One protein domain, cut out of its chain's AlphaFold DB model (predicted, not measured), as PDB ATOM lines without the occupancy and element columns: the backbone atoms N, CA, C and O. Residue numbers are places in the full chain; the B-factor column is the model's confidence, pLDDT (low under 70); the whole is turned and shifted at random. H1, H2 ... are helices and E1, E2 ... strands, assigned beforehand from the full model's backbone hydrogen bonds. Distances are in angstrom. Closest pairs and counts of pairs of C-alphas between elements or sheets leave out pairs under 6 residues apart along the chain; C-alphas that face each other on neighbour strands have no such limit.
ATOM      1  N   PRO A 570      17.416  41.367 -25.704       96.50
ATOM      2  CA  PRO A 570      16.970  40.085 -25.148       96.50
ATOM      3  C   PRO A 570      17.963  39.471 -24.153       96.50
ATOM      4  O   PRO A 570      19.172  39.527 -24.349       96.50
ATOM      5  N   PHE A 571      17.420  38.888 -23.082       97.44
ATOM      6  CA  PHE A 571      18.196  38.200 -22.054       97.44
ATOM      7  C   PHE A 571      18.166  36.688 -22.282       97.44
ATOM      8  O   PHE A 571      17.113  36.131 -22.601       97.44
ATOM      9  N   HIS A 572      19.298  36.026 -22.071       96.50
ATOM     10  CA  HIS A 572      19.431  34.572 -22.139       96.50
ATOM     11  C   HIS A 572      20.344  34.047 -21.024       96.50
ATOM     12  O   HIS A 572      21.022  34.826 -20.357       96.50
ATOM     13  N   LEU A 573      20.329  32.732 -20.789       96.56
ATOM     14  CA  LEU A 573      21.190  32.087 -19.789       96.56
ATOM     15  C   LEU A 573      22.502  31.615 -20.416       96.56
ATOM     16  O   LEU A 573      22.495  31.026 -21.499       96.56
ATOM     17  N   GLY A 574      23.602  31.815 -19.692       93.31
ATOM     18  CA  GLY A 574      24.918  31.248 -19.973       93.31
ATOM     19  C   GLY A 574      25.400  30.376 -18.813       93.31
ATOM     20  O   GLY A 574      25.134  30.682 -17.653       93.31
ATOM     21  N   ILE A 575      26.095  29.276 -19.119       93.12
ATOM     22  CA  ILE A 575      26.719  28.395 -18.121       93.12
ATOM     23  C   ILE A 575      27.929  27.663 -18.722       93.12
ATOM     24  O   ILE A 575      27.948  27.339 -19.915       93.12
ATOM     25  N   GLN A 576      28.950  27.380 -17.913       92.75
ATOM     26  CA  GLN A 576      30.019  26.452 -18.284       92.75
ATOM     27  C   GLN A 576      29.595  25.009 -18.014       92.75
ATOM     28  O   GLN A 576      28.919  24.713 -17.029       92.75
ATOM     29  N   HIS A 577      30.008  24.109 -18.899       93.69
ATOM     30  CA  HIS A 577      29.644  22.704 -18.831       93.69
ATOM     31  C   HIS A 577      30.802  21.811 -19.266       93.69
ATOM     32  O   HIS A 577      31.652  22.223 -20.059       93.69
ATOM     33  N   GLU A 578      30.786  20.576 -18.781       94.50
ATOM     34  CA  GLU A 578      31.757  19.546 -19.123       94.50
ATOM     35  C   GLU A 578      31.049  18.204 -19.334       94.50
ATOM     36  O   GLU A 578      30.238  17.777 -18.509       94.50
ATOM     37  N   TYR A 579      31.356  17.537 -20.449       91.50
ATOM     38  CA  TYR A 579      30.921  16.164 -20.698       91.50
ATOM     39  C   TYR A 579      31.992  15.194 -20.201       91.50
ATOM     40  O   TYR A 579      33.083  15.132 -20.763       91.50
ATOM     41  N   GLY A 580      31.648  14.399 -19.191       88.50
ATOM     42  CA  GLY A 580      32.389  13.202 -18.809       88.50
ATOM     43  C   GLY A 580      31.935  11.971 -19.602       88.50
ATOM     44  O   GLY A 580      31.138  12.063 -20.537       88.50
ATOM     45  N   ASN A 581      32.408  10.789 -19.190       85.94
ATOM     46  CA  ASN A 581      32.086   9.526 -19.870       85.94
ATOM     47  C   ASN A 581      30.572   9.241 -19.911       85.94
ATOM     48  O   ASN A 581      30.048   8.889 -20.966       85.94
ATOM     49  N   ASN A 582      29.878   9.428 -18.780       90.44
ATOM     50  CA  ASN A 582      28.447   9.124 -18.601       90.44
ATOM     51  C   ASN A 582      27.695  10.247 -17.857       90.44
ATOM     52  O   ASN A 582      26.653  10.008 -17.242       90.44
ATOM     53  N   SER A 583      28.250  11.458 -17.826       92.25
ATOM     54  CA  SER A 583      27.658  12.575 -17.093       92.25
ATOM     55  C   SER A 583      27.942  13.917 -17.751       92.25
ATOM     56  O   SER A 583      28.987  14.113 -18.367       92.25
ATOM     57  N   LEU A 584      27.006  14.844 -17.593       92.75
ATOM     58  CA  LEU A 584      27.139  16.253 -17.933       92.75
ATOM     59  C   LEU A 584      27.187  17.026 -16.620       92.75
ATOM     60  O   LEU A 584      26.227  16.987 -15.850       92.75
ATOM     61  N   THR A 585      28.295  17.715 -16.374       95.19
ATOM     62  CA  THR A 585      28.437  18.617 -15.231       95.19
ATOM     63  C   THR A 585      28.172  20.035 -15.703       95.19
ATOM     64  O   THR A 585      28.830  20.522 -16.620       95.19
ATOM     65  N   LEU A 586      27.207  20.702 -15.081       95.06
ATOM     66  CA  LEU A 586      26.884  22.104 -15.307       95.06
ATOM     67  C   LEU A 586      27.320  22.912 -14.085       95.06
ATOM     68  O   LEU A 586      26.841  22.658 -12.977       95.06
ATOM     69  N   SER A 587      28.214  23.882 -14.276       93.62
ATOM     70  CA  SER A 587      28.791  24.615 -13.149       93.62
ATOM     71  C   SER A 587      27.885  25.756 -12.694       93.62
ATOM     72  O   SER A 587      27.814  26.800 -13.352       93.62
ATOM     73  N   GLY A 588      27.240  25.588 -11.537       91.81
ATOM     74  CA  GLY A 588      26.320  26.577 -10.969       91.81
ATOM     75  C   GLY A 588      27.008  27.915 -10.696       91.81
ATOM     76  O   GLY A 588      26.436  28.973 -10.944       91.81
ATOM     77  N   ARG A 589      28.293  27.886 -10.322       90.62
ATOM     78  CA  ARG A 589      29.122  29.081 -10.083       90.62
ATOM     79  C   ARG A 589      29.348  29.953 -11.319       90.62
ATOM     80  O   ARG A 589      29.715  31.116 -11.190       90.62
ATOM     81  N   THR A 590      29.173  29.394 -12.511       91.69
ATOM     82  CA  THR A 590      29.381  30.097 -13.789       91.69
ATOM     83  C   THR A 590      28.079  30.515 -14.457       91.69
ATOM     84  O   THR A 590      28.109  31.029 -15.575       91.69
ATOM     85  N   LEU A 591      26.953  30.263 -13.790       92.75
ATOM     86  CA  LEU A 591      25.639  30.649 -14.258       92.75
ATOM     87  C   LEU A 591      25.533  32.174 -14.322       92.75
ATOM     88  O   LEU A 591      25.790  32.876 -13.344       92.75
ATOM     89  N   GLU A 592      25.133  32.680 -15.481       94.56
ATOM     90  CA  GLU A 592      25.031  34.110 -15.749       94.56
ATOM     91  C   GLU A 592      23.818  34.419 -16.632       94.56
ATOM     92  O   GLU A 592      23.354  33.575 -17.407       94.56
ATOM     93  N   VAL A 593      23.306  35.647 -16.531       96.88
ATOM     94  CA  VAL A 593      22.392  36.197 -17.540       96.88
ATOM     95  C   VAL A 593      23.220  36.987 -18.540       96.88
ATOM     96  O   VAL A 593      24.102  37.749 -18.151       96.88
ATOM     97  N   VAL A 594      22.936  36.827 -19.825       96.56
ATOM     98  CA  VAL A 594      23.635  37.507 -20.917       96.56
ATOM     99  C   VAL A 594      22.641  38.375 -21.684       96.56
ATOM    100  O   VAL A 594      21.528  37.939 -21.989       96.56
ATOM    101  N   GLY A 595      23.021  39.625 -21.945       96.69
ATOM    102  CA  GLY A 595      22.226  40.605 -22.680       96.69
ATOM    103  C   GLY A 595      22.542  40.663 -24.177       96.69
ATOM    104  O   GLY A 595      23.273  39.838 -24.730       96.69
ATOM    105  N   ASN A 596      21.971  41.664 -24.842       94.06
ATOM    106  CA  ASN A 596      21.980  41.824 -26.295       94.06
ATOM    107  C   ASN A 596      23.375  42.032 -26.906       94.06
ATOM    108  O   ASN A 596      23.621  41.589 -28.024       94.06
ATOM    109  N   LEU A 597      24.279  42.725 -26.210       93.44
ATOM    110  CA  LEU A 597      25.655  42.959 -26.667       93.44
ATOM    111  C   LEU A 597      26.629  41.909 -26.113       93.44
ATOM    112  O   LEU A 597      27.845  42.071 -26.224       93.44
ATOM    113  N   GLY A 598      26.107  40.836 -25.513       93.94
ATOM    114  CA  GLY A 598      26.901  39.832 -24.814       93.94
ATOM    115  C   GLY A 598      27.401  40.295 -23.443       93.94
ATOM    116  O   GLY A 598      28.227  39.611 -22.838       93.94
ATOM    117  N   GLU A 599      26.944  41.450 -22.951       96.50
ATOM    118  CA  GLU A 599      27.188  41.876 -21.578       96.50
ATOM    119  C   GLU A 599      26.606  40.855 -20.595       96.50
ATOM    120  O   GLU A 599      25.545  40.275 -20.828       96.50
ATOM    121  N   ARG A 600      27.318  40.621 -19.497       96.62
ATOM    122  CA  ARG A 600      27.048  39.535 -18.553       96.62
ATOM    123  C   ARG A 600      26.636  40.121 -17.217       96.62
ATOM    124  O   ARG A 600      27.334  40.986 -16.694       96.62
ATOM    125  N   TYR A 601      25.534  39.638 -16.667       96.31
ATOM    126  CA  TYR A 601      25.010  40.039 -15.369       96.31
ATOM    127  C   TYR A 601      25.410  38.982 -14.343       96.31
ATOM    128  O   TYR A 601      24.943  37.842 -14.395       96.31
ATOM    129  N   LEU A 602      26.304  39.373 -13.440       93.25
ATOM    130  CA  LEU A 602      26.909  38.526 -12.415       93.25
ATOM    131  C   LEU A 602      26.588  39.066 -11.022       93.25
ATOM    132  O   LEU A 602      26.197  40.225 -10.881       93.25
ATOM    133  N   ARG A 603      26.804  38.236  -9.991       89.94
ATOM    134  CA  ARG A 603      26.554  38.593  -8.583       89.94
ATOM    135  C   ARG A 603      25.149  39.195  -8.416       89.94
ATOM    136  O   ARG A 603      24.996  40.330  -7.986       89.94
ATOM    137  N   ILE A 604      24.128  38.448  -8.840       90.44
ATOM    138  CA  ILE A 604      22.728  38.884  -8.779       90.44
ATOM    139  C   ILE A 604      22.263  38.785  -7.321       90.44
ATOM    140  O   ILE A 604      22.046  37.692  -6.803       90.44
ATOM    141  N   VAL A 605      22.159  39.936  -6.663       86.62
ATOM    142  CA  VAL A 605      21.872  40.078  -5.237       86.62
ATOM    143  C   VAL A 605      20.387  40.291  -4.966       86.62
ATOM    144  O   VAL A 605      19.774  41.219  -5.489       86.62
ATOM    145  N   GLY A 606      19.817  39.474  -4.085       85.75
ATOM    146  CA  GLY A 606      18.432  39.585  -3.613       85.75
ATOM    147  C   GLY A 606      17.377  38.871  -4.465       85.75
ATOM    148  O   GLY A 606      16.306  38.585  -3.944       85.75
ATOM    149  N   GLU A 607      17.684  38.535  -5.719       88.62
ATOM    150  CA  GLU A 607      16.878  37.642  -6.572       88.62
ATOM    151  C   GLU A 607      17.819  36.687  -7.333       88.62
ATOM    152  O   GLU A 607      18.021  36.852  -8.532       88.62
ATOM    153  N   PRO A 608      18.498  35.753  -6.650       88.75
ATOM    154  CA  PRO A 608      19.431  34.829  -7.296       88.75
ATOM    155  C   PRO A 608      18.740  33.910  -8.320       88.75
ATOM    156  O   PRO A 608      17.529  33.688  -8.292       88.75
ATOM    157  N   LEU A 609      19.532  33.335  -9.230       90.75
ATOM    158  CA  LEU A 609      19.051  32.447 -10.296       90.75
ATOM    159  C   LEU A 609      18.748  31.035  -9.764       90.75
ATOM    160  O   LEU A 609      19.510  30.092  -9.985       90.75
ATOM    161  N   TRP A 610      17.641  30.905  -9.041       88.75
ATOM    162  CA  TRP A 610      17.114  29.635  -8.537       88.75
ATOM    163  C   TRP A 610      15.995  29.079  -9.426       88.75
ATOM    164  O   TRP A 610      15.543  29.741 -10.361       88.75
ATOM    165  N   ASP A 611      15.564  27.849  -9.131       86.19
ATOM    166  CA  ASP A 611      14.418  27.170  -9.757       86.19
ATOM    167  C   ASP A 611      14.492  27.077 -11.288       86.19
ATOM    168  O   ASP A 611      13.501  27.239 -12.007       86.19
ATOM    169  N   MET A 612      15.694  26.830 -11.808       92.38
ATOM    170  CA  MET A 612      15.889  26.594 -13.234       92.38
ATOM    171  C   MET A 612      15.654  25.122 -13.585       92.38
ATOM    172  O   MET A 612      15.912  24.219 -12.795       92.38
ATOM    173  N   GLU A 613      15.263  24.873 -14.827       94.75
ATOM    174  CA  GLU A 613      15.147  23.541 -15.412       94.75
ATOM    175  C   GLU A 613      16.292  23.296 -16.405       94.75
ATOM    176  O   GLU A 613      16.594  24.136 -17.260       94.75
ATOM    177  N   VAL A 614      16.888  22.106 -16.349       95.50
ATOM    178  CA  VAL A 614      17.733  21.549 -17.407       95.50
ATOM    179  C   VAL A 614      16.855  20.710 -18.314       95.50
ATOM    180  O   VAL A 614      16.345  19.662 -17.925       95.50
ATOM    181  N   GLN A 615      16.692  21.145 -19.555       95.31
ATOM    182  CA  GLN A 615      15.938  20.403 -20.554       95.31
ATOM    183  C   GLN A 615      16.907  19.662 -21.472       95.31
ATOM    184  O   GLN A 615      17.866  20.247 -21.972       95.31
ATOM    185  N   LEU A 616      16.653  18.372 -21.691       93.12
ATOM    186  CA  LEU A 616      17.526  17.468 -22.440       93.12
ATOM    187  C   LEU A 616      16.823  16.979 -23.709       93.12
ATOM    188  O   LEU A 616      15.645  16.615 -23.671       93.12
ATOM    189  N   LYS A 617      17.532  16.924 -24.842       90.25
ATOM    190  CA  LYS A 617      16.989  16.278 -26.048       90.25
ATOM    191  C   LYS A 617      16.947  14.763 -25.849       90.25
ATOM    192  O   LYS A 617      17.975  14.133 -25.628       90.25
ATOM    193  N   GLY A 618      15.756  14.174 -25.965       79.31
ATOM    194  CA  GLY A 618      15.570  12.719 -25.907       79.31
ATOM    195  C   GLY A 618      15.657  12.102 -24.504       79.31
ATOM    196  O   GLY A 618      15.688  10.879 -24.395       79.31
ATOM    197  N   ALA A 619      15.669  12.916 -23.445       82.19
ATOM    198  CA  ALA A 619      15.649  12.470 -22.052       82.19
ATOM    199  C   ALA A 619      14.718  13.351 -21.204       82.19
ATOM    200  O   ALA A 619      14.309  14.437 -21.623       82.19
ATOM    201  N   LYS A 620      14.356  12.875 -20.008       83.75
ATOM    202  CA  LYS A 620      13.579  13.666 -19.048       83.75
ATOM    203  C   LYS A 620      14.455  14.812 -18.528       83.75
ATOM    204  O   LYS A 620      15.604  14.575 -18.177       83.75
ATOM    205  N   GLY A 621      13.914  16.029 -18.498       86.06
ATOM    206  CA  GLY A 621      14.596  17.173 -17.891       86.06
ATOM    207  C   GLY A 621      14.784  17.010 -16.381       86.06
ATOM    208  O   GLY A 621      14.136  16.171 -15.750       86.06
ATOM    209  N   GLU A 622      15.660  17.830 -15.814       92.62
ATOM    210  CA  GLU A 622      15.989  17.824 -14.392       92.62
ATOM    211  C   GLU A 622      15.961  19.227 -13.790       92.62
ATOM    212  O   GLU A 622      16.344  20.190 -14.449       92.62
ATOM    213  N   ASP A 623      15.606  19.333 -12.512       91.38
ATOM    214  CA  ASP A 623      15.665  20.601 -11.788       91.38
ATOM    215  C   ASP A 623      17.115  20.955 -11.429       91.38
ATOM    216  O   ASP A 623      17.878  20.135 -10.897       91.38
ATOM    217  N   PHE A 624      17.484  22.199 -11.709       88.00
ATOM    218  CA  PHE A 624      18.717  22.852 -11.290       88.00
ATOM    219  C   PHE A 624      18.381  23.682 -10.043       88.00
ATOM    220  O   PHE A 624      18.126  24.885 -10.113       88.00
ATOM    221  N   GLY A 625      18.269  22.987  -8.908       83.56
ATOM    222  CA  GLY A 625      17.833  23.572  -7.638       83.56
ATOM    223  C   GLY A 625      18.750  24.685  -7.114       83.56
ATOM    224  O   GLY A 625      19.905  24.810  -7.525       83.56
ATOM    225  N   GLY A 626      18.221  25.491  -6.192       86.50
ATOM    226  CA  GLY A 626      18.975  26.510  -5.455       86.50
ATOM    227  C   GLY A 626      19.745  25.947  -4.255       86.50
ATOM    228  O   GLY A 626      19.691  24.753  -3.960       86.50
ATOM    229  N   SER A 627      20.455  26.824  -3.546       87.81
ATOM    230  CA  SER A 627      21.154  26.477  -2.303       87.81
ATOM    231  C   SER A 627      20.264  26.687  -1.082       87.81
ATOM    232  O   SER A 627      19.609  27.720  -0.953       87.81
ATOM    233  N   GLY A 628      20.257  25.712  -0.171       86.75
ATOM    234  CA  GLY A 628      19.564  25.834   1.111       86.75
ATOM    235  C   GLY A 628      20.383  26.595   2.158       86.75
ATOM    236  O   GLY A 628      21.579  26.831   1.989       86.75
ATOM    237  N   VAL A 629      19.753  26.923   3.291       86.44
ATOM    238  CA  VAL A 629      20.412  27.585   4.437       86.44
ATOM    239  C   VAL A 629      21.638  26.801   4.922       86.44
ATOM    240  O   VAL A 629      22.677  27.395   5.200       86.44
ATOM    241  N   ASP A 630      21.552  25.470   4.967       87.50
ATOM    242  CA  ASP A 630      22.664  24.617   5.402       87.50
ATOM    243  C   ASP A 630      23.856  24.652   4.436       87.50
ATOM    244  O   ASP A 630      25.003  24.603   4.882       87.50
ATOM    245  N   ASP A 631      23.609  24.764   3.126       86.88
ATOM    246  CA  ASP A 631      24.674  24.885   2.124       86.88
ATOM    247  C   ASP A 631      25.377  26.236   2.246       86.88
ATOM    248  O   ASP A 631      26.605  26.306   2.220       86.88
ATOM    249  N   ILE A 632      24.598  27.301   2.450       87.88
ATOM    250  CA  ILE A 632      25.109  28.664   2.621       87.88
ATOM    251  C   ILE A 632      25.931  28.785   3.910       87.88
ATOM    252  O   ILE A 632      27.006  29.382   3.902       87.88
ATOM    253  N   ASN A 633      25.475  28.175   5.008       83.50
ATOM    254  CA  ASN A 633      26.214  28.170   6.273       83.50
ATOM    255  C   ASN A 633      27.549  27.413   6.176       83.50
ATOM    256  O   ASN A 633      28.493  27.758   6.886       83.50
ATOM    257  N   LYS A 634      27.648  26.401   5.303       85.88
ATOM    258  CA  LYS A 634      28.906  25.684   5.030       85.88
ATOM    259  C   LYS A 634      29.826  26.471   4.099       85.88
ATOM    260  O   LYS A 634      31.032  26.511   4.322       85.88
ATOM    261  N   GLU A 635      29.266  27.083   3.060       85.31
ATOM    262  CA  GLU A 635      29.995  27.837   2.045       85.31
ATOM    263  C   GLU A 635      29.195  29.092   1.665       85.31
ATOM    264  O   GLU A 635      28.296  29.046   0.827       85.31
ATOM    265  N   TRP A 636      29.560  30.251   2.227       81.88
ATOM    266  CA  TRP A 636      28.844  31.521   2.006       81.88
ATOM    267  C   TRP A 636      28.720  31.920   0.527       81.88
ATOM    268  O   TRP A 636      27.791  32.633   0.150       81.88
ATOM    269  N   GLY A 637      29.633  31.450  -0.331       83.00
ATOM    270  CA  GLY A 637      29.557  31.645  -1.781       83.00
ATOM    271  C   GLY A 637      28.270  31.092  -2.407       83.00
ATOM    272  O   GLY A 637      27.758  31.683  -3.356       83.00
ATOM    273  N   ARG A 638      27.683  30.038  -1.822       87.69
ATOM    274  CA  ARG A 638      26.418  29.416  -2.256       87.69
ATOM    275  C   ARG A 638      25.203  30.329  -2.128       87.69
ATOM    276  O   ARG A 638      24.166  30.059  -2.719       87.69
ATOM    277  N   ALA A 639      25.337  31.447  -1.419       87.00
ATOM    278  CA  ALA A 639      24.312  32.483  -1.408       87.00
ATOM    279  C   ALA A 639      24.135  33.135  -2.796       87.00
ATOM    280  O   ALA A 639      23.065  33.641  -3.107       87.00
ATOM    281  N   TYR A 640      25.170  33.124  -3.642       88.00
ATOM    282  CA  TYR A 640      25.169  33.825  -4.931       88.00
ATOM    283  C   TYR A 640      24.910  32.914  -6.131       88.00
ATOM    284  O   TYR A 640      24.510  33.398  -7.189       88.00
ATOM    285  N   TYR A 641      25.181  31.617  -5.997       88.75
ATOM    286  CA  TYR A 641      25.091  30.659  -7.091       88.75
ATOM    287  C   TYR A 641      24.643  29.276  -6.597       88.75
ATOM    288  O   TYR A 641      25.042  28.862  -5.507       88.75
ATOM    289  N   PRO A 642      23.858  28.536  -7.402       89.56
ATOM    290  CA  PRO A 642      23.431  27.182  -7.060       89.56
ATOM    291  C   PRO A 642      24.601  26.172  -7.023       89.56
ATOM    292  O   PRO A 642      25.699  26.458  -7.523       89.56
ATOM    293  N   PRO A 643      24.401  24.973  -6.438       89.56
ATOM    294  CA  PRO A 643      25.334  23.858  -6.570       89.56
ATOM    295  C   PRO A 643      25.534  23.438  -8.029       89.56
ATOM    296  O   PRO A 643      24.704  23.713  -8.894       89.56
ATOM    297  N   ASP A 644      26.648  22.759  -8.304       92.88
ATOM    298  CA  ASP A 644      26.860  22.167  -9.622       92.88
ATOM    299  C   ASP A 644      25.823  21.068  -9.865       92.88
ATOM    300  O   ASP A 644      25.516  20.265  -8.978       92.88
ATOM    301  N   LYS A 645      25.289  21.027 -11.084       93.94
ATOM    302  CA  LYS A 645      24.297  20.034 -11.483       93.94
ATOM    303  C   LYS A 645      24.977  18.938 -12.289       93.94
ATOM    304  O   LYS A 645      25.543  19.206 -13.347       93.94
ATOM    305  N   ILE A 646      24.885  17.704 -11.803       93.75
ATOM    306  CA  ILE A 646      25.376  16.517 -12.503       93.75
ATOM    307  C   ILE A 646      24.174  15.775 -13.077       93.75
ATOM    308  O   ILE A 646      23.318  15.309 -12.332       93.75
ATOM    309  N   VAL A 647      24.128  15.665 -14.402       91.88
ATOM    310  CA  VAL A 647      23.103  14.923 -15.144       91.88
ATOM    311  C   VAL A 647      23.727  13.636 -15.663       91.88
ATOM    312  O   VAL A 647      24.684  13.683 -16.438       91.88
ATOM    313  N   SER A 648      23.217  12.479 -15.249       90.25
ATOM    314  CA  SER A 648      23.713  11.180 -15.721       90.25
ATOM    315  C   SER A 648      23.040  10.758 -17.029       90.25
ATOM    316  O   SER A 648      21.832  10.909 -17.196       90.25
ATOM    317  N   PHE A 649      23.807  10.173 -17.949       87.44
ATOM    318  CA  PHE A 649      23.298   9.633 -19.212       87.44
ATOM    319  C   PHE A 649      23.964   8.300 -19.574       87.44
ATOM    320  O   PHE A 649      25.011   7.932 -19.044       87.44
ATOM    321  N   SER A 650      23.335   7.542 -20.477       84.06
ATOM    322  CA  SER A 650      23.868   6.249 -20.923       84.06
ATOM    323  C   SER A 650      25.176   6.408 -21.718       84.06
ATOM    324  O   SER A 650      25.284   7.350 -22.508       84.06
ATOM    325  N   PRO A 651      26.128   5.459 -21.600       81.31
ATOM    326  CA  PRO A 651      27.382   5.500 -22.350       81.31
ATOM    327  C   PRO A 651      27.166   5.708 -23.854       81.31
ATOM    328  O   PRO A 651      26.291   5.082 -24.458       81.31
ATOM    329  N   GLY A 652      27.958   6.595 -24.459       76.69
ATOM    330  CA  GLY A 652      27.908   6.886 -25.899       76.69
ATOM    331  C   GLY A 652      26.727   7.750 -26.364       76.69
ATOM    332  O   GLY A 652      26.618   8.016 -27.557       76.69
ATOM    333  N   LYS A 653      25.854   8.215 -25.461       82.31
ATOM    334  CA  LYS A 653      24.715   9.092 -25.783       82.31
ATOM    335  C   LYS A 653      24.810  10.415 -25.027       82.31
ATOM    336  O   LYS A 653      24.045  10.642 -24.093       82.31
ATOM    337  N   LYS A 654      25.744  11.284 -25.427       88.12
ATOM    338  CA  LYS A 654      25.851  12.649 -24.886       88.12
ATOM    339  C   LYS A 654      24.589  13.444 -25.287       88.12
ATOM    340  O   LYS A 654      24.381  13.636 -26.485       88.12
ATOM    341  N   PRO A 655      23.719  13.864 -24.349       90.12
ATOM    342  CA  PRO A 655      22.497  14.584 -24.693       90.12
ATOM    343  C   PRO A 655      22.788  16.069 -24.906       90.12
ATOM    344  O   PRO A 655      23.505  16.668 -24.113       90.12
ATOM    345  N   SER A 656      22.168  16.693 -25.905       93.50
ATOM    346  CA  SER A 656      22.115  18.156 -25.987       93.50
ATOM    347  C   SER A 656      21.250  18.705 -24.854       93.50
ATOM    348  O   SER A 656      20.215  18.113 -24.518       93.50
ATOM    349  N   PHE A 657      21.623  19.859 -24.304       95.12
ATOM    350  CA  PHE A 657      20.896  20.478 -23.196       95.12
ATOM    351  C   PHE A 657      20.548  21.944 -23.468       95.12
ATOM    352  O   PHE A 657      21.174  22.606 -24.296       95.12
ATOM    353  N   ARG A 658      19.547  22.455 -22.750       96.00
ATOM    354  CA  ARG A 658      19.283  23.889 -22.593       96.00
ATOM    355  C   ARG A 658      18.836  24.190 -21.167       96.00
ATOM    356  O   ARG A 658      18.202  23.351 -20.530       96.00
ATOM    357  N   LEU A 659      19.138  25.389 -20.690       96.56
ATOM    358  CA  LEU A 659      18.620  25.916 -19.434       96.56
ATOM    359  C   LEU A 659      17.340  26.707 -19.678       96.56
ATOM    360  O   LEU A 659      17.230  27.435 -20.668       96.56
ATOM    361  N   TYR A 660      16.399  26.601 -18.749       96.19
ATOM    362  CA  TYR A 660      15.140  27.325 -18.791       96.19
ATOM    363  C   TYR A 660      14.769  27.855 -17.407       96.19
ATOM    364  O   TYR A 660      14.732  27.106 -16.439       96.19
ATOM    365  N   LEU A 661      14.450  29.145 -17.324       95.62
ATOM    366  CA  LEU A 661      13.861  29.765 -16.144       95.62
ATOM    367  C   LEU A 661      12.552  30.438 -16.548       95.62
ATOM    368  O   LEU A 661      12.537  31.427 -17.288       95.62
ATOM    369  N   LYS A 662      11.437  29.911 -16.035       94.06
ATOM    370  CA  LYS A 662      10.087  30.332 -16.436       94.06
ATOM    371  C   LYS A 662       9.852  31.830 -16.246       94.06
ATOM    372  O   LYS A 662       9.236  32.464 -17.102       94.06
ATOM    373  N   LYS A 663      10.295  32.397 -15.119       93.12
ATOM    374  CA  LYS A 663      10.112  33.820 -14.812       93.12
ATOM    375  C   LYS A 663      11.064  34.298 -13.715       93.12
ATOM    376  O   LYS A 663      10.806  34.071 -12.541       93.12
ATOM    377  N   HIS A 664      12.076  35.066 -14.098       94.88
ATOM    378  CA  HIS A 664      12.862  35.896 -13.192       94.88
ATOM    379  C   HIS A 664      12.156  37.240 -12.922       94.88
ATOM    380  O   HIS A 664      11.637  37.847 -13.871       94.88
ATOM    381  N   PRO A 665      12.167  37.772 -11.684       93.25
ATOM    382  CA  PRO A 665      11.558  39.067 -11.365       93.25
ATOM    383  C   PRO A 665      12.111  40.232 -12.193       93.25
ATOM    384  O   PRO A 665      11.344  41.107 -12.600       93.25
ATOM    385  N   TRP A 666      13.416  40.216 -12.486       94.94
ATOM    386  CA  TRP A 666      14.086  41.309 -13.205       94.94
ATOM    387  C   TRP A 666      14.164  41.121 -14.714       94.94
ATOM    388  O   TRP A 666      13.927  42.068 -15.461       94.94
ATOM    389  N   PHE A 667      14.501  39.911 -15.160       96.25
ATOM    390  CA  PHE A 667      14.847  39.636 -16.553       96.25
ATOM    391  C   PHE A 667      13.695  38.976 -17.324       96.25
ATOM    392  O   PHE A 667      13.761  38.838 -18.541       96.25
ATOM    393  N   GLY A 668      12.604  38.612 -16.639       95.25
ATOM    394  CA  GLY A 668      11.487  37.895 -17.243       95.25
ATOM    395  C   GLY A 668      11.816  36.424 -17.489       95.25
ATOM    396  O   GLY A 668      12.534  35.804 -16.712       95.25
ATOM    397  N   GLN A 669      11.238  35.843 -18.534       96.19
ATOM    398  CA  GLN A 669      11.535  34.467 -18.924       96.19
ATOM    399  C   GLN A 669      12.941  34.395 -19.525       96.19
ATOM    400  O   GLN A 669      13.269  35.201 -20.393       96.19
ATOM    401  N   LEU A 670      13.735  33.415 -19.098       97.19
ATOM    402  CA  LEU A 670      15.083  33.196 -19.611       97.19
ATOM    403  C   LEU A 670      15.217  31.790 -20.188       97.19
ATOM    404  O   LEU A 670      14.714  30.816 -19.632       97.19
ATOM    405  N   THR A 671      15.923  31.683 -21.306       96.88
ATOM    406  CA  THR A 671      16.301  30.407 -21.918       96.88
ATOM    407  C   THR A 671      17.728  30.524 -22.428       96.88
ATOM    408  O   THR A 671      18.122  31.596 -22.882       96.88
ATOM    409  N   SER A 672      18.506  29.449 -22.361       96.06
ATOM    410  CA  SER A 672      19.731  29.344 -23.158       96.06
ATOM    411  C   SER A 672      19.401  28.841 -24.566       96.06
ATOM    412  O   SER A 672      18.308  28.315 -24.813       96.06
TER     413      SER A 672
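This is residues 570 to 672 of the 679 residues of an uncharacterized protein of Planctomycetes bacterium (UniProt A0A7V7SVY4). Picture a small, partly open barrel: E2, E3, E8, E7, E6 and E9 ring one axis, with gaps between E8 and E7 and between E9 and E2. At one end E1, E4 and E5 make a separate small sheet, with E10 beside E1, while the short helices H1 and H2 form a small head to one side. The printed part has 103 residues and is mostly strand, in the order E1 to E7, H1, H2, E8, E9, E10; its sheets, E7-E6-E9-E10, E1-E4-E5 and E2-E3-E8, are antiparallel. It is compact, with a radius of gyration of the C-alphas of 13.9 A and spans of 40 by 36 by 20 A.

Begin at C-alpha 657, at (20.896, 20.478, -23.196): E9, residues 657 to 664, runs 20.1 A from there. In the same sheet look for E6, residues 612 to 616, 13.1 A long, E7 at 622 to 624, and E10 at 668 to 671, which ends at (16.301, 30.407, -21.918). The next sheet has E1, residues 572 to 574, starting at (19.431, 34.572, -22.139), E4 at 592 to 594, and E5 at 600 to 605, 14.3 A long. The third has E2 at 577 to 579, E3 at 583 to 586, and E8 at 645 to 648. H1 is residues 629 to 634 and H2 636 to 639.

In the largest sheet, E9 is staggered: residues 657 to 660 pair with E6, where N 613 and O 660 are 2.8 A apart, and 660 to 664 with E10, where N 661 and O 670 are 2.9 A apart. E6 and E7 form a hairpin, with N 614 and O 622 2.8 A apart. Look next at E1 and E10, whose closest C-alphas, His 572 and Leu 670, are 5.2 A apart. E1 pairs with E4 through N 572 and O 594, 2.9 A, and E4 with E5 through N 601 and O 593, 2.8 A. E1 runs on into E2 at 58 degrees across a break of 2 residues; E2 and E3 are antiparallel neighbours that form a hairpin, with N 578 and O 585 2.9 A apart, and E3 and E8 are antiparallel neighbours, with N 584 and O 647 2.8 A apart. The closest C-alphas of E8 and E7, Lys 645 and Phe 624, are 6.3 A apart. H1 and H2 only just touch, only at the corner, with C-alphas 632 and 638 closest at 5.1 A. Every O i to N i+4 pair of H1 is within hydrogen-bond range; H2 is too short for one.

The C-alphas farthest apart, Gly 606 and Gly 652, are 40.7 A apart. The printed part has no cut and no long link. Its mean pLDDT is 91.0, and no printed residue is under 70.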